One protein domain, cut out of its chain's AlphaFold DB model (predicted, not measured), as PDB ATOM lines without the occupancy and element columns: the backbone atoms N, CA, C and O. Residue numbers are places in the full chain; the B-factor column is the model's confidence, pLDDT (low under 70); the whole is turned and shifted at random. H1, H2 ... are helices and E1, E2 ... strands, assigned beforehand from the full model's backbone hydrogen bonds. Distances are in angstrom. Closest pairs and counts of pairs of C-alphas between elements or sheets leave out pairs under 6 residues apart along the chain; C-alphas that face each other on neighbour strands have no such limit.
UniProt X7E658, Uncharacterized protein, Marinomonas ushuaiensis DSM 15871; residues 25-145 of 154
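What this domain is: This is residues 25 to 145 of the 154 residues of an uncharacterized protein of Marinomonas ushuaiensis DSM 15871 (UniProt X7E658). One strongly twisted sheet of seven strands makes a V: the meander E3 E4 E5 E6, each strand the antiparallel neighbour of the one before, forms one arm, and E1, E2 and E7 form the other. The arms join where the last residues of E1 pair with E6, and H1 sits at the open end, next to E3. The 121 printed residues, under half in named elements, run E1 to E7, then H1; the class is mostly strand and the branched sheet is antiparallel. The whole is compact, with a radius of gyration of the C-alphas of 14.4 A and spans of 40 by 33 by 22 A.

Where its parts are: E1, residues 33 to 41, begins at C-alpha 33 (76.959, -15.293, 40.589) and is 24.9 A long. E2 is residues 51 to 57, E3 65 to 71, E4 74 to 82 (26.6 A), E5 88 to 95 (22.2 A), E6 105 to 110 and E7 127 to 130. H1, residues 136 to 144, ends at C-alpha 144 (86.829, -18.276, 41.237).

How they stand to each other: E2 lies on one side of E1, a hairpin with N 36 and O 55 at 2.9 A; E6, with N 41 and O 108 at 2.9 A, and E7, with N 35 and O 128 at 2.8 A, lie on the other side. In the meander, N 67 and O 78 of E3 and E4 are 2.8 A apart, N 79 and O 92 of E4 and E5 2.9 A, and N 91 and O 107 of E5 and E6 2.8 A. H1 is on the sheet, at the sheet's level, its height 2.3 A; the closest C-alphas of H1 and E3 are those of Val 143 and Ser 71, 4.9 A. In H1, 2 of 5 O i to N i+4 pairs and 4 of 6 O i to N i+3 pairs are within hydrogen-bond range.

The domain as a whole: The farthest C-alphas, those of Asn 45 and Gly 133, are 41.7 A apart. The printed part has no cut; the link E6 to E7 is long, with 16 residues. Model confidence is under 70 at residues 71 to 73, 97 and 137 to 145.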
ATOM      1  N   ILE A  25      80.820 -29.115  42.030       83.19
ATOM      2  CA  ILE A  25      79.983 -27.982  41.649       83.19
ATOM      3  C   ILE A  25      80.877 -26.907  41.044       83.19
ATOM      4  O   ILE A  25      81.792 -26.385  41.683       83.19
ATOM      5  N   TYR A  26      80.580 -26.581  39.790       80.00
ATOM      6  CA  TYR A  26      81.315 -25.600  39.008       80.00
ATOM      7  C   TYR A  26      80.520 -24.312  38.891       80.00
ATOM      8  O   TYR A  26      79.321 -24.344  38.612       80.00
ATOM      9  N   ILE A  27      81.212 -23.191  39.090       80.62
ATOM     10  CA  ILE A  27      80.630 -21.861  38.955       80.62
ATOM     11  C   ILE A  27      80.898 -21.356  37.544       80.62
ATOM     12  O   ILE A  27      82.044 -21.162  37.142       80.62
ATOM     13  N   ASP A  28      79.821 -21.176  36.798       82.44
ATOM     14  CA  ASP A  28      79.804 -20.577  35.476       82.44
ATOM     15  C   ASP A  28      79.886 -19.053  35.613       82.44
ATOM     16  O   ASP A  28      78.967 -18.407  36.122       82.44
ATOM     17  N   LYS A  29      81.013 -18.486  35.183       76.50
ATOM     18  CA  LYS A  29      81.290 -17.050  35.292       76.50
ATOM     19  C   LYS A  29      80.527 -16.194  34.279       76.50
ATOM     20  O   LYS A  29      80.446 -14.984  34.456       76.50
ATOM     21  N   ASP A  30      79.965 -16.817  33.246       81.31
ATOM     22  CA  ASP A  30      79.179 -16.129  32.221       81.31
ATOM     23  C   ASP A  30      77.699 -16.002  32.634       81.31
ATOM     24  O   ASP A  30      76.869 -15.467  31.897       81.31
ATOM     25  N   LYS A  31      77.358 -16.484  33.837       86.19
ATOM     26  CA  LYS A  31      76.046 -16.362  34.474       86.19
ATOM     27  C   LYS A  31      76.119 -15.487  35.718       86.19
ATOM     28  O   LYS A  31      77.189 -15.199  36.242       86.19
ATOM     29  N   ASP A  32      74.946 -15.102  36.214       89.56
ATOM     30  CA  ASP A  32      74.832 -14.453  37.515       89.56
ATOM     31  C   ASP A  32      75.501 -15.316  38.598       89.56
ATOM     32  O   ASP A  32      75.270 -16.528  38.686       89.56
ATOM     33  N   ILE A  33      76.322 -14.675  39.428       87.69
ATOM     34  CA  ILE A  33      76.959 -15.293  40.589       87.69
ATOM     35  C   ILE A  33      76.256 -14.781  41.840       87.69
ATOM     36  O   ILE A  33      76.099 -13.578  42.039       87.69
ATOM     37  N   ILE A  34      75.852 -15.700  42.706       90.94
ATOM     38  CA  ILE A  34      75.242 -15.403  43.994       90.94
ATOM     39  C   ILE A  34      76.283 -15.675  45.074       90.94
ATOM     40  O   ILE A  34      76.760 -16.797  45.236       90.94
ATOM     41  N   ILE A  35      76.650 -14.626  45.803       90.31
ATOM     42  CA  ILE A  35      77.468 -14.717  47.008       90.31
ATOM     43  C   ILE A  35      76.529 -14.983  48.170       90.31
ATOM     44  O   ILE A  35      75.696 -14.137  48.494       90.31
ATOM     45  N   HIS A  36      76.701 -16.127  48.817       93.19
ATOM     46  CA  HIS A  36      75.998 -16.478  50.042       93.19
ATOM     47  C   HIS A  36      76.891 -16.134  51.215       93.19
ATOM     48  O   HIS A  36      77.938 -16.757  51.393       93.19
ATOM     49  N   GLY A  37      76.487 -15.151  52.011       93.69
ATOM     50  CA  GLY A  37      77.009 -15.015  53.359       93.69
ATOM     51  C   GLY A  37      76.568 -16.212  54.199       93.69
ATOM     52  O   GLY A  37      75.458 -16.723  54.049       93.69
ATOM     53  N   MET A  38      77.443 -16.677  55.079       94.88
ATOM     54  CA  MET A  38      77.122 -17.714  56.047       94.88
ATOM     55  C   MET A  38      77.827 -17.456  57.367       94.88
ATOM     56  O   MET A  38      78.773 -16.672  57.457       94.88
ATOM     57  N   LEU A  39      77.376 -18.161  58.397       94.44
ATOM     58  CA  LEU A  39      77.989 -18.121  59.712       94.44
ATOM     59  C   LEU A  39      78.330 -19.547  60.142       94.44
ATOM     60  O   LEU A  39      77.436 -20.388  60.195       94.44
ATOM     61  N   CYS A  40      79.601 -19.821  60.430       94.56
ATOM     62  CA  CYS A  40      80.106 -21.174  60.649       94.56
ATOM     63  C   CYS A  40      80.819 -21.320  61.992       94.56
ATOM     64  O   CYS A  40      81.690 -20.517  62.310       94.56
ATOM     65  N   GLY A  41      80.534 -22.387  62.733       94.12
ATOM     66  CA  GLY A  41      81.204 -22.706  63.994       94.12
ATOM     67  C   GLY A  41      81.129 -24.191  64.331       94.12
ATOM     68  O   GLY A  41      80.716 -25.005  63.503       94.12
ATOM     69  N   ASP A  42      81.588 -24.554  65.524       92.44
ATOM     70  CA  ASP A  42      81.675 -25.956  65.952       92.44
ATOM     71  C   ASP A  42      80.382 -26.468  66.594       92.44
ATOM     72  O   ASP A  42      80.005 -27.618  66.377       92.44
ATOM     73  N   ASP A  43      79.681 -25.610  67.341       88.75
ATOM     74  CA  ASP A  43      78.508 -25.981  68.135       88.75
ATOM     75  C   ASP A  43      77.390 -24.937  68.005       88.75
ATOM     76  O   ASP A  43      77.559 -23.775  68.370       88.75
ATOM     77  N   LEU A  44      76.220 -25.355  67.516       85.31
ATOM     78  CA  LEU A  44      75.045 -24.484  67.361       85.31
ATOM     79  C   LEU A  44      74.515 -23.932  68.694       85.31
ATOM     80  O   LEU A  44      73.776 -22.950  68.681       85.31
ATOM     81  N   ASN A  45      74.881 -24.543  69.825       86.12
ATOM     82  CA  ASN A  45      74.524 -24.046  71.154       86.12
ATOM     83  C   ASN A  45      75.414 -22.877  71.611       86.12
ATOM     84  O   ASN A  45      75.044 -22.170  72.547       86.12
ATOM     85  N   ASP A  46      76.549 -22.644  70.943       86.75
ATOM     86  CA  ASP A  46      77.465 -21.538  71.219       86.75
ATOM     87  C   ASP A  46      77.752 -20.716  69.950       86.75
ATOM     88  O   ASP A  46      78.790 -20.823  69.290       86.75
ATOM     89  N   LEU A  47      76.818 -19.817  69.634       84.44
ATOM     90  CA  LEU A  47      76.935 -18.902  68.498       84.44
ATOM     91  C   LEU A  47      78.052 -17.852  68.657       84.44
ATOM     92  O   LEU A  47      78.277 -17.075  67.732       84.44
ATOM     93  N   SER A  48      78.758 -17.785  69.791       86.19
ATOM     94  CA  SER A  48      79.885 -16.854  69.945       86.19
ATOM     95  C   SER A  48      81.138 -17.311  69.188       86.19
ATOM     96  O   SER A  48      81.956 -16.485  68.787       86.19
ATOM     97  N   GLN A  49      81.259 -18.617  68.931       87.75
ATOM     98  CA  GLN A  49      82.370 -19.218  68.180       87.75
ATOM     99  C   GLN A  49      82.167 -19.150  66.664       87.75
ATOM    100  O   GLN A  49      83.058 -19.482  65.881       87.75
ATOM    101  N   PHE A  50      80.971 -18.750  66.250       92.56
ATOM    102  CA  PHE A  50      80.559 -18.725  64.867       92.56
ATOM    103  C   PHE A  50      81.189 -17.533  64.134       92.56
ATOM    104  O   PHE A  50      81.027 -16.376  64.525       92.56
ATOM    105  N   GLN A  51      81.903 -17.816  63.046       93.19
ATOM    106  CA  GLN A  51      82.606 -16.823  62.241       93.19
ATOM    107  C   GLN A  51      81.932 -16.634  60.878       93.19
ATOM    108  O   GLN A  51      81.434 -17.606  60.298       93.19
ATOM    109  N   PRO A  52      81.920 -15.403  60.336       92.12
ATOM    110  CA  PRO A  52      81.435 -15.154  58.987       92.12
ATOM    111  C   PRO A  52      82.250 -15.921  57.943       92.12
ATOM    112  O   PRO A  52      83.473 -16.021  58.032       92.12
ATOM    113  N   SER A  53      81.571 -16.427  56.924       90.31
ATOM    114  CA  SER A  53      82.182 -17.039  55.748       90.31
ATOM    115  C   SER A  53      81.302 -16.789  54.523       90.31
ATOM    116  O   SER A  53      80.234 -16.179  54.633       90.31
ATOM    117  N   SER A  54      81.744 -17.238  53.353       89.75
ATOM    118  CA  SER A  54      80.965 -17.130  52.127       89.75
ATOM    119  C   SER A  54      81.230 -18.273  51.155       89.75
ATOM    120  O   SER A  54      82.260 -18.944  51.207       89.75
ATOM    121  N   VAL A  55      80.259 -18.503  50.273       88.75
ATOM    122  CA  VAL A  55      80.373 -19.399  49.119       88.75
ATOM    123  C   VAL A  55      79.708 -18.737  47.921       88.75
ATOM    124  O   VAL A  55      78.796 -17.922  48.070       88.75
ATOM    125  N   TYR A  56      80.177 -19.086  46.734       87.62
ATOM    126  CA  TYR A  56      79.683 -18.571  45.468       87.62
ATOM    127  C   TYR A  56      78.914 -19.678  44.759       87.62
ATOM    128  O   TYR A  56      79.386 -20.814  44.718       87.62
ATOM    129  N   THR A  57      77.756 -19.357  44.193       89.75
ATOM    130  CA  THR A  57      76.957 -20.284  43.380       89.75
ATOM    131  C   THR A  57      76.396 -19.574  42.144       89.75
ATOM    132  O   THR A  57      76.428 -18.348  42.061       89.75
ATOM    133  N   ASN A  58      75.826 -20.323  41.198       89.69
ATOM    134  CA  ASN A  58      74.923 -19.764  40.178       89.69
ATOM    135  C   ASN A  58      73.434 -19.988  40.514       89.69
ATOM    136  O   ASN A  58      72.559 -19.725  39.691       89.69
ATOM    137  N   THR A  59      73.141 -20.520  41.703       91.31
ATOM    138  CA  THR A  59      71.811 -20.941  42.171       91.31
ATOM    139  C   THR A  59      71.407 -20.172  43.429       91.31
ATOM    140  O   THR A  59      72.273 -19.813  44.227       91.31
ATOM    141  N   PRO A  60      70.109 -19.934  43.675       93.06
ATOM    142  CA  PRO A  60      69.659 -19.217  44.872       93.06
ATOM    143  C   PRO A  60      69.933 -19.973  46.181       93.06
ATOM    144  O   PRO A  60      69.849 -19.373  47.247       93.06
ATOM    145  N   ASP A  61      70.305 -21.250  46.106       93.69
ATOM    146  CA  ASP A  61      70.618 -22.102  47.249       93.69
ATOM    147  C   ASP A  61      72.049 -22.647  47.172       93.69
ATOM    148  O   ASP A  61      72.587 -22.868  46.082       93.69
ATOM    149  N   VAL A  62      72.638 -22.916  48.340       93.06
ATOM    150  CA  VAL A  62      73.878 -23.693  48.465       93.06
ATOM    151  C   VAL A  62      73.549 -25.176  48.300       93.06
ATOM    152  O   VAL A  62      72.753 -25.745  49.046       93.06
ATOM    153  N   GLU A  63      74.166 -25.816  47.312       91.69
ATOM    154  CA  GLU A  63      73.932 -27.219  46.988       91.69
ATOM    155  C   GLU A  63      74.848 -28.143  47.798       91.69
ATOM    156  O   GLU A  63      75.970 -27.803  48.182       91.69
ATOM    157  N   LYS A  64      74.392 -29.381  48.011       91.75
ATOM    158  CA  LYS A  64      75.262 -30.450  48.502       91.75
ATOM    159  C   LYS A  64      76.295 -30.807  47.431       91.75
ATOM    160  O   LYS A  64      75.933 -31.293  46.360       91.75
ATOM    161  N   GLY A  65      77.570 -30.669  47.764       87.88
ATOM    162  CA  GLY A  65      78.671 -30.975  46.858       87.88
ATOM    163  C   GLY A  65      79.961 -30.275  47.253       87.88
ATOM    164  O   GLY A  65      80.079 -29.788  48.377       87.88
ATOM    165  N   THR A  66      80.918 -30.248  46.333       86.38
ATOM    166  CA  THR A  66      82.238 -29.641  46.509       86.38
ATOM    167  C   THR A  66      82.397 -28.462  45.567       86.38
ATOM    168  O   THR A  66      82.319 -28.618  44.352       86.38
ATOM    169  N   TYR A  67      82.663 -27.296  46.136       85.50
ATOM    170  CA  TYR A  67      83.019 -26.081  45.423       85.50
ATOM    171  C   TYR A  67      84.528 -25.875  45.498       85.50
ATOM    172  O   TYR A  67      85.129 -26.087  46.554       85.50
ATOM    173  N   TYR A  68      85.129 -25.422  44.404       78.31
ATOM    174  CA  TYR A  68      86.569 -25.199  44.305       78.31
ATOM    175  C   TYR A  68      86.860 -23.717  44.119       78.31
ATOM    176  O   TYR A  68      86.196 -23.046  43.330       78.31
ATOM    177  N   PHE A  69      87.861 -23.228  44.841       74.31
ATOM    178  CA  PHE A  69      88.257 -21.826  44.844       74.31
ATOM    179  C   PHE A  69      89.771 -21.721  44.775       74.31
ATOM    180  O   PHE A  69      90.491 -22.511  45.387       74.31
ATOM    181  N   LYS A  70      90.255 -20.684  44.104       70.44
ATOM    182  CA  LYS A  70      91.660 -20.286  44.168       70.44
ATOM    183  C   LYS A  70      91.702 -18.815  44.481       70.44
ATOM    184  O   LYS A  70      90.969 -18.032  43.886       70.44
ATOM    185  N   SER A  71      92.575 -18.468  45.406       68.06
ATOM    186  CA  SER A  71      92.863 -17.090  45.742       68.06
ATOM    187  C   SER A  71      94.362 -16.836  45.785       68.06
ATOM    188  O   SER A  71      95.147 -17.783  45.671       68.06
ATOM    189  N   PRO A  72      94.797 -15.579  45.977       69.38
ATOM    190  CA  PRO A  72      96.204 -15.280  46.232       69.38
ATOM    191  C   PRO A  72      96.795 -16.070  47.413       69.38
ATOM    192  O   PRO A  72      98.010 -16.220  47.496       69.38
ATOM    193  N   TYR A  73      95.950 -16.594  48.309       69.50
ATOM    194  CA  TYR A  73      96.348 -17.393  49.468       69.50
ATOM    195  C   TYR A  73      96.413 -18.906  49.196       69.50
ATOM    196  O   TYR A  73      96.726 -19.662  50.111       69.50
ATOM    197  N   GLY A  74      96.119 -19.362  47.973       71.38
ATOM    198  CA  GLY A  74      96.218 -20.768  47.573       71.38
ATOM    199  C   GLY A  74      94.930 -21.340  46.987       71.38
ATOM    200  O   GLY A  74      94.020 -20.613  46.592       71.38
ATOM    201  N   GLU A  75      94.875 -22.665  46.906       75.06
ATOM    202  CA  GLU A  75      93.719 -23.422  46.425       75.06
ATOM    203  C   GLU A  75      92.953 -24.025  47.606       75.06
ATOM    204  O   GLU A  75      93.545 -24.516  48.574       75.06
ATOM    205  N   PHE A  76      91.626 -23.972  47.513       79.44
ATOM    206  CA  PHE A  76      90.699 -24.388  48.555       79.44
ATOM    207  C   PHE A  76      89.555 -25.195  47.952       79.44
ATOM    208  O   PHE A  76      89.087 -24.905  46.849       79.44
ATOM    209  N   SER A  77      89.030 -26.142  48.721       82.56
ATOM    210  CA  SER A  77      87.743 -26.766  48.416       82.56
ATOM    211  C   SER A  77      86.799 -26.645  49.603       82.56
ATOM    212  O   SER A  77      87.189 -26.953  50.734       82.56
ATOM    213  N   LEU A  78      85.555 -26.243  49.343       87.69
ATOM    214  CA  LEU A  78      84.471 -26.238  50.317       87.69
ATOM    215  C   LEU A  78      83.474 -27.342  49.984       87.69
ATOM    216  O   LEU A  78      82.827 -27.298  48.941       87.69
ATOM    217  N   THR A  79      83.308 -28.306  50.882       89.00
ATOM    218  CA  THR A  79      82.271 -29.335  50.749       89.00
ATOM    219  C   THR A  79      81.076 -28.988  51.614       89.00
ATOM    220  O   THR A  79      81.254 -28.727  52.800       89.00
ATOM    221  N   PHE A  80      79.866 -29.082  51.083       92.38
ATOM    222  CA  PHE A  80      78.634 -28.894  51.841       92.38
ATOM    223  C   PHE A  80      77.824 -30.184  51.861       92.38
ATOM    224  O   PHE A  80      77.617 -30.820  50.829       92.38
ATOM    225  N   ASN A  81      77.354 -30.578  53.043       91.62
ATOM    226  CA  ASN A  81      76.405 -31.671  53.222       91.62
ATOM    227  C   ASN A  81      75.177 -31.176  53.978       91.62
ATOM    228  O   ASN A  81      75.285 -30.339  54.875       91.62
ATOM    229  N   THR A  82      74.016 -31.712  53.627       89.75
ATOM    230  CA  THR A  82      72.759 -31.358  54.280       89.75
ATOM    231  C   THR A  82      72.705 -31.912  55.702       89.75
ATOM    232  O   THR A  82      73.303 -32.945  56.012       89.75
ATOM    233  N   THR A  83      71.961 -31.226  56.566       88.38
ATOM    234  CA  THR A  83      71.534 -31.756  57.867       88.38
ATOM    235  C   THR A  83      70.021 -31.981  57.858       88.38
ATOM    236  O   THR A  83      69.358 -31.735  56.850       88.38
ATOM    237  N   ALA A  84      69.457 -32.449  58.975       87.75
ATOM    238  CA  ALA A  84      68.004 -32.504  59.145       87.75
ATOM    239  C   ALA A  84      67.358 -31.104  59.211       87.75
ATOM    240  O   ALA A  84      66.160 -30.977  58.975       87.75
ATOM    241  N   ASN A  85      68.138 -30.063  59.528       88.12
ATOM    242  CA  ASN A  85      67.692 -28.677  59.530       88.12
ATOM    243  C   ASN A  85      68.139 -28.004  58.227       88.12
ATOM    244  O   ASN A  85      69.331 -27.848  57.978       88.12
ATOM    245  N   GLU A  86      67.189 -27.563  57.408       88.50
ATOM    246  CA  GLU A  86      67.483 -26.945  56.113       88.50
ATOM    247  C   GLU A  86      68.259 -25.620  56.199       88.50
ATOM    248  O   GLU A  86      68.834 -25.185  55.203       88.50
ATOM    249  N   LEU A  87      68.290 -24.971  57.368       91.25
ATOM    250  CA  LEU A  87      69.071 -23.753  57.598       91.25
ATOM    251  C   LEU A  87      70.555 -24.054  57.808       91.25
ATOM    252  O   LEU A  87      71.382 -23.150  57.689       91.25
ATOM    253  N   ILE A  88      70.881 -25.304  58.158       92.31
ATOM    254  CA  ILE A  88      72.208 -25.726  58.589       92.31
ATOM    255  C   ILE A  88      72.795 -26.743  57.613       92.31
ATOM    256  O   ILE A  88      72.199 -27.783  57.320       92.31
ATOM    257  N   MET A  89      74.032 -26.495  57.198       94.88
ATOM    258  CA  MET A  89      74.842 -27.456  56.457       94.88
ATOM    259  C   MET A  89      76.132 -27.769  57.210       94.88
ATOM    260  O   MET A  89      76.685 -26.920  57.907       94.88
ATOM    261  N   VAL A  90      76.645 -28.988  57.042       93.94
ATOM    262  CA  VAL A  90      78.017 -29.315  57.443       93.94
ATOM    263  C   VAL A  90      78.943 -28.853  56.330       93.94
ATOM    264  O   VAL A  90      78.855 -29.356  55.209       93.94
ATOM    265  N   ARG A  91      79.840 -27.922  56.649       93.12
ATOM    266  CA  ARG A  91      80.852 -27.400  55.736       93.12
ATOM    267  C   ARG A  91      82.221 -27.967  56.069       93.12
ATOM    268  O   ARG A  91      82.767 -27.708  57.139       93.12
ATOM    269  N   GLY A  92      82.809 -28.663  55.116       91.62
ATOM    270  CA  GLY A  92      84.208 -29.057  55.121       91.62
ATOM    271  C   GLY A  92      85.072 -28.067  54.358       91.62
ATOM    272  O   GLY A  92      84.646 -27.564  53.325       91.62
ATOM    273  N   LEU A  93      86.275 -27.798  54.853       89.12
ATOM    274  CA  LEU A  93      87.291 -27.013  54.158       89.12
ATOM    275  C   LEU A  93      88.584 -27.806  54.075       89.12
ATOM    276  O   LEU A  93      89.075 -28.283  55.097       89.12
ATOM    277  N   LEU A  94      89.133 -27.870  52.870       84.12
ATOM    278  CA  LEU A  94      90.511 -28.271  52.615       84.12
ATOM    279  C   LEU A  94      91.264 -27.071  52.058       84.12
ATOM    280  O   LEU A  94      90.701 -26.276  51.299       84.12
ATOM    281  N   GLN A  95      92.521 -26.925  52.464       80.38
ATOM    282  CA  GLN A  95      93.387 -25.823  52.053       80.38
ATOM    283  C   GLN A  95      94.743 -26.370  51.616       80.38
ATOM    284  O   GLN A  95      95.093 -27.506  51.927       80.38
ATOM    285  N   ASN A  96      95.543 -25.541  50.943       73.62
ATOM    286  CA  ASN A  96      96.959 -25.824  50.679       73.62
ATOM    287  C   ASN A  96      97.199 -27.144  49.921       73.62
ATOM    288  O   ASN A  96      98.154 -27.863  50.206       73.62
ATOM    289  N   GLY A  97      96.319 -27.481  48.973       67.50
ATOM    290  CA  GLY A  97      96.440 -28.701  48.167       67.50
ATOM    291  C   GLY A  97      96.111 -29.999  48.913       67.50
ATOM    292  O   GLY A  97      96.375 -31.078  48.385       67.50
ATOM    293  N   GLN A  98      95.538 -29.924  50.119       72.50
ATOM    294  CA  GLN A  98      95.006 -31.097  50.809       72.50
ATOM    295  C   GLN A  98      93.819 -31.681  50.038       72.50
ATOM    296  O   GLN A  98      92.942 -30.953  49.575       72.50
ATOM    297  N   THR A  99      93.770 -33.008  49.954       70.62
ATOM    298  CA  THR A  99      92.705 -33.743  49.254       70.62
ATOM    299  C   THR A  99      92.049 -34.825  50.115       70.62
ATOM    300  O   THR A  99      91.086 -35.455  49.681       70.62
ATOM    301  N   SER A 100      92.560 -35.082  51.327       74.94
ATOM    302  CA  SER A 100      92.024 -36.121  52.212       74.94
ATOM    303  C   SER A 100      90.842 -35.613  53.030       74.94
ATOM    304  O   SER A 100      90.869 -34.512  53.570       74.94
ATOM    305  N   LYS A 101      89.823 -36.458  53.214       74.12
ATOM    306  CA  LYS A 101      88.690 -36.180  54.115       74.12
ATOM    307  C   LYS A 101      89.111 -35.997  55.572       74.12
ATOM    308  O   LYS A 101      88.398 -35.325  56.315       74.12
ATOM    309  N   ASP A 102      90.210 -36.621  55.973       80.38
ATOM    310  CA  ASP A 102      90.683 -36.591  57.358       80.38
ATOM    311  C   ASP A 102      91.349 -35.255  57.701       80.38
ATOM    312  O   ASP A 102      91.296 -34.815  58.846       80.38
ATOM    313  N   ASP A 103      91.871 -34.561  56.689       80.38
ATOM    314  CA  ASP A 103      92.455 -33.223  56.819       80.38
ATOM    315  C   ASP A 103      91.389 -32.112  56.804       80.38
ATOM    316  O   ASP A 103      91.684 -30.929  56.974       80.38
ATOM    317  N   MET A 104      90.127 -32.479  56.577       85.44
ATOM    318  CA  MET A 104      89.043 -31.534  56.371       85.44
ATOM    319  C   MET A 104      88.618 -30.866  57.677       85.44
ATOM    320  O   MET A 104      88.073 -31.503  58.582       85.44
ATOM    321  N   VAL A 105      88.724 -29.539  57.718       89.88
ATOM    322  CA  VAL A 105      88.177 -28.738  58.817       89.88
ATOM    323  C   VAL A 105      86.665 -28.612  58.649       89.88
ATOM    324  O   VAL A 105      86.167 -27.833  57.825       89.88
ATOM    325  N   LYS A 106      85.929 -29.385  59.446       91.94
ATOM    326  CA  LYS A 106      84.462 -29.431  59.443       91.94
ATOM    327  C   LYS A 106      83.880 -28.402  60.409       91.94
ATOM    328  O   LYS A 106      84.385 -28.242  61.513       91.94
ATOM    329  N   LYS A 107      82.817 -27.723  59.982       94.69
ATOM    330  CA  LYS A 107      82.025 -26.767  60.770       94.69
ATOM    331  C   LYS A 107      80.541 -26.934  60.451       94.69
ATOM    332  O   LYS A 107      80.190 -27.388  59.362       94.69
ATOM    333  N   LEU A 108      79.676 -26.536  61.373       94.44
ATOM    334  CA  LEU A 108      78.254 -26.321  61.124       94.44
ATOM    335  C   LEU A 108      78.071 -24.890  60.633       94.44
ATOM    336  O   LEU A 108      78.568 -23.963  61.265       94.44
ATOM    337  N   CYS A 109      77.373 -24.707  59.517       95.31
ATOM    338  CA  CYS A 109      77.152 -23.400  58.917       95.31
ATOM    339  C   CYS A 109      75.666 -23.106  58.777       95.31
ATOM    340  O   CYS A 109      74.932 -23.896  58.186       95.31
ATOM    341  N   ILE A 110      75.252 -21.943  59.271       94.75
ATOM    342  CA  ILE A 110      73.950 -21.352  58.978       94.75
ATOM    343  C   ILE A 110      74.056 -20.721  57.588       94.75
ATOM    344  O   ILE A 110      74.815 -19.768  57.410       94.75
ATOM    345  N   VAL A 111      73.336 -21.274  56.611       94.00
ATOM    346  CA  VAL A 111      73.452 -20.897  55.187       94.00
ATOM    347  C   VAL A 111      72.286 -20.050  54.678       94.00
ATOM    348  O   VAL A 111      72.385 -19.455  53.612       94.00
ATOM    349  N   LYS A 112      71.185 -19.975  55.434       92.06
ATOM    350  CA  LYS A 112      70.046 -19.097  55.145       92.06
ATOM    351  C   LYS A 112      69.353 -18.658  56.430       92.06
ATOM    352  O   LYS A 112      69.399 -19.360  57.442       92.06
ATOM    353  N   TYR A 113      68.722 -17.487  56.395       88.94
ATOM    354  CA  TYR A 113      67.918 -16.991  57.511       88.94
ATOM    355  C   TYR A 113      66.519 -17.608  57.495       88.94
ATOM    356  O   TYR A 113      65.927 -17.770  56.430       88.94
ATOM    357  N   ALA A 114      65.963 -17.870  58.675       87.38
ATOM    358  CA  ALA A 114      64.544 -18.142  58.852       87.38
ATOM    359  C   ALA A 114      64.077 -17.706  60.245       87.38
ATOM    360  O   ALA A 114      64.883 -17.394  61.128       87.38
ATOM    361  N   GLU A 115      62.758 -17.687  60.423       80.31
ATOM    362  CA  GLU A 115      62.118 -17.408  61.703       80.31
ATOM    363  C   GLU A 115      62.597 -18.405  62.775       80.31
ATOM    364  O   GLU A 115      62.678 -19.607  62.534       80.31
ATOM    365  N   GLY A 116      62.974 -17.891  63.951       77.19
ATOM    366  CA  GLY A 116      63.554 -18.679  65.047       77.19
ATOM    367  C   GLY A 116      65.075 -18.553  65.203       77.19
ATOM    368  O   GLY A 116      65.596 -18.895  66.263       77.19
ATOM    369  N   LEU A 117      65.792 -18.002  64.216       81.56
ATOM    370  CA  LEU A 117      67.196 -17.615  64.393       81.56
ATOM    371  C   LEU A 117      67.318 -16.232  65.058       81.56
ATOM    372  O   LEU A 117      66.479 -15.360  64.821       81.56
ATOM    373  N   PRO A 118      68.376 -15.979  65.857       84.56
ATOM    374  CA  PRO A 118      68.601 -14.661  66.435       84.56
ATOM    375  C   PRO A 118      68.697 -13.576  65.347       84.56
ATOM    376  O   PRO A 118      69.419 -13.775  64.365       84.56
ATOM    377  N   PRO A 119      68.079 -12.391  65.526       85.31
ATOM    378  CA  PRO A 119      68.097 -11.324  64.517       85.31
ATOM    379  C   PRO A 119      69.510 -10.901  64.086       85.31
ATOM    380  O   PRO A 119      69.734 -10.510  62.943       85.31
ATOM    381  N   GLY A 120      70.490 -11.024  64.987       85.75
ATOM    382  CA  GLY A 120      71.896 -10.733  64.704       85.75
ATOM    383  C   GLY A 120      72.542 -11.652  63.660       85.75
ATOM    384  O   GLY A 120      73.550 -11.258  63.080       85.75
ATOM    385  N   VAL A 121      71.970 -12.831  63.388       87.38
ATOM    386  CA  VAL A 121      72.438 -13.758  62.345       87.38
ATOM    387  C   VAL A 121      72.076 -13.243  60.953       87.38
ATOM    388  O   VAL A 121      72.873 -13.396  60.031       87.38
ATOM    389  N   ALA A 122      70.929 -12.569  60.802       88.50
ATOM    390  CA  ALA A 122      70.386 -12.146  59.508       88.50
ATOM    391  C   ALA A 122      71.377 -11.326  58.669       88.50
ATOM    392  O   ALA A 122      71.410 -11.456  57.450       88.50
ATOM    393  N   LYS A 123      72.218 -10.507  59.313       88.69
ATOM    394  CA  LYS A 123      73.230  -9.685  58.628       88.69
ATOM    395  C   LYS A 123      74.385 -10.494  58.022       88.69
ATOM    396  O   LYS A 123      75.070  -9.984  57.147       88.69
ATOM    397  N   TYR A 124      74.617 -11.722  58.491       90.12
ATOM    398  CA  TYR A 124      75.708 -12.584  58.024       90.12
ATOM    399  C   TYR A 124      75.270 -13.588  56.963       90.12
ATOM    400  O   TYR A 124      76.114 -14.067  56.221       90.12
ATOM    401  N   VAL A 125      73.973 -13.890  56.879       91.81
ATOM    402  CA  VAL A 125      73.404 -14.863  55.928       91.81
ATOM    403  C   VAL A 125      72.700 -14.186  54.749       91.81
ATOM    404  O   VAL A 125      71.709 -14.680  54.216       91.81
ATOM    405  N   GLN A 126      73.180 -12.997  54.380       91.62
ATOM    406  CA  GLN A 126      72.654 -12.234  53.252       91.62
ATOM    407  C   GLN A 126      73.212 -12.756  51.931       91.62
ATOM    408  O   GLN A 126      74.345 -13.237  51.867       91.62
ATOM    409  N   GLN A 127      72.431 -12.589  50.867       93.06
ATOM    410  CA  GLN A 127      72.867 -12.878  49.509       93.06
ATOM    411  C   GLN A 127      73.170 -11.590  48.748       93.06
ATOM    412  O   GLN A 127      72.430 -10.609  48.843       93.06
ATOM    413  N   LYS A 128      74.236 -11.614  47.947       91.00
ATOM    414  CA  LYS A 128      74.530 -10.584  46.945       91.00
ATOM    415  C   LYS A 128      74.578 -11.236  45.571       91.00
ATOM    416  O   LYS A 128      75.306 -12.202  45.380       91.00
ATOM    417  N   VAL A 129      73.840 -10.678  44.615       91.75
ATOM    418  CA  VAL A 129      73.900 -11.103  43.212       91.75
ATOM    419  C   VAL A 129      74.871 -10.201  42.464       91.75
ATOM    420  O   VAL A 129      74.743  -8.978  42.513       91.75
ATOM    421  N   ILE A 130      75.815 -10.811  41.760       87.69
ATOM    422  CA  ILE A 130      76.665 -10.164  40.766       87.69
ATOM    423  C   ILE A 130      76.145 -10.591  39.406       87.69
ATOM    424  O   ILE A 130      76.012 -11.786  39.133       87.69
ATOM    425  N   LYS A 131      75.802  -9.612  38.573       90.38
ATOM    426  CA  LYS A 131      75.243  -9.876  37.252       90.38
ATOM    427  C   LYS A 131      76.329 -10.300  36.277       90.38
ATOM    428  O   LYS A 131      77.451  -9.803  36.341       90.38
ATOM    429  N   ALA A 132      75.975 -11.197  35.363       86.62
ATOM    430  CA  ALA A 132      76.858 -11.569  34.264       86.62
ATOM    431  C   ALA A 132      77.350 -10.317  33.508       86.62
ATOM    432  O   ALA A 132      76.557  -9.436  33.166       86.62
ATOM    433  N   GLY A 133      78.658 -10.239  33.253       80.50
ATOM    434  CA  GLY A 133      79.289  -9.113  32.556       80.50
ATOM    435  C   GLY A 133      79.550  -7.859  33.403       80.50
ATOM    436  O   GLY A 133      80.020  -6.860  32.859       80.50
ATOM    437  N   ASP A 134      79.272  -7.884  34.710       82.94
ATOM    438  CA  ASP A 134      79.688  -6.817  35.626       82.94
ATOM    439  C   ASP A 134      81.217  -6.816  35.811       82.94
ATOM    440  O   ASP A 134      81.836  -7.869  35.947       82.94
ATOM    441  N   LYS A 135      81.837  -5.632  35.862       75.31
ATOM    442  CA  LYS A 135      83.291  -5.480  36.060       75.31
ATOM    443  C   LYS A 135      83.744  -6.001  37.418       75.31
ATOM    444  O   LYS A 135      84.885  -6.426  37.568       75.31
ATOM    445  N   ASP A 136      82.837  -6.007  38.393       70.62
ATOM    446  CA  ASP A 136      83.087  -6.587  39.707       70.62
ATOM    447  C   ASP A 136      83.480  -8.071  39.614       70.62
ATOM    448  O   ASP A 136      84.223  -8.530  40.477       70.62
ATOM    449  N   LEU A 137      83.059  -8.811  38.572       64.00
ATOM    450  CA  LEU A 137      83.444 -10.214  38.350       64.00
ATOM    451  C   LEU A 137      84.964 -10.408  38.293       64.00
ATOM    452  O   LEU A 137      85.443 -11.418  38.803       64.00
ATOM    453  N   GLU A 138      85.719  -9.444  37.759       61.97
ATOM    454  CA  GLU A 138      87.188  -9.491  37.665       61.97
ATOM    455  C   GLU A 138      87.851  -9.519  39.053       61.97
ATOM    456  O   GLU A 138      88.842 -10.211  39.275       61.97
ATOM    457  N   LEU A 139      87.258  -8.850  40.050       60.06
ATOM    458  CA  LEU A 139      87.725  -8.916  41.443       60.06
ATOM    459  C   LEU A 139      87.494 -10.302  42.059       60.06
ATOM    460  O   LEU A 139      88.224 -10.714  42.962       60.06
ATOM    461  N   TYR A 140      86.498 -11.032  41.555       57.69
ATOM    462  CA  TYR A 140      86.223 -12.412  41.936       57.69
ATOM    463  C   TYR A 140      86.918 -13.429  41.028       57.69
ATOM    464  O   TYR A 140      86.897 -14.606  41.367       57.69
ATOM    465  N   GLU A 141      87.600 -13.040  39.943       49.53
ATOM    466  CA  GLU A 141      88.499 -13.944  39.202       49.53
ATOM    467  C   GLU A 141      89.659 -14.413  40.093       49.53
ATOM    468  O   GLU A 141      90.079 -15.569  40.022       49.53
ATOM    469  N   ALA A 142      90.078 -13.565  41.038       42.84
ATOM    470  CA  ALA A 142      90.991 -13.915  42.122       42.84
ATOM    471  C   ALA A 142      90.356 -14.796  43.220       42.84
ATOM    472  O   ALA A 142      91.011 -15.055  44.220       42.84
ATOM    473  N   VAL A 143      89.091 -15.215  43.091       46.12
ATOM    474  CA  VAL A 143      88.379 -16.088  44.048       46.12
ATOM    475  C   VAL A 143      87.795 -17.332  43.354       46.12
ATOM    476  O   VAL A 143      87.765 -18.414  43.941       46.12
ATOM    477  N   SER A 144      87.370 -17.204  42.091       45.72
ATOM    478  CA  SER A 144      86.829 -18.276  41.237       45.72
ATOM    479  C   SER A 144      87.914 -19.142  40.620       45.72
ATOM    480  O   SER A 144      87.678 -20.290  40.252       45.72
ATOM    481  N   GLY A 145      89.121 -18.601  40.541       38.38
ATOM    482  CA  GLY A 145      90.294 -19.411  40.598       38.38
ATOM    483  C   GLY A 145      90.582 -20.355  39.459       38.38
ATOM    484  O   GLY A 145      91.410 -21.207  39.681       38.38
TER     485      GLY A 145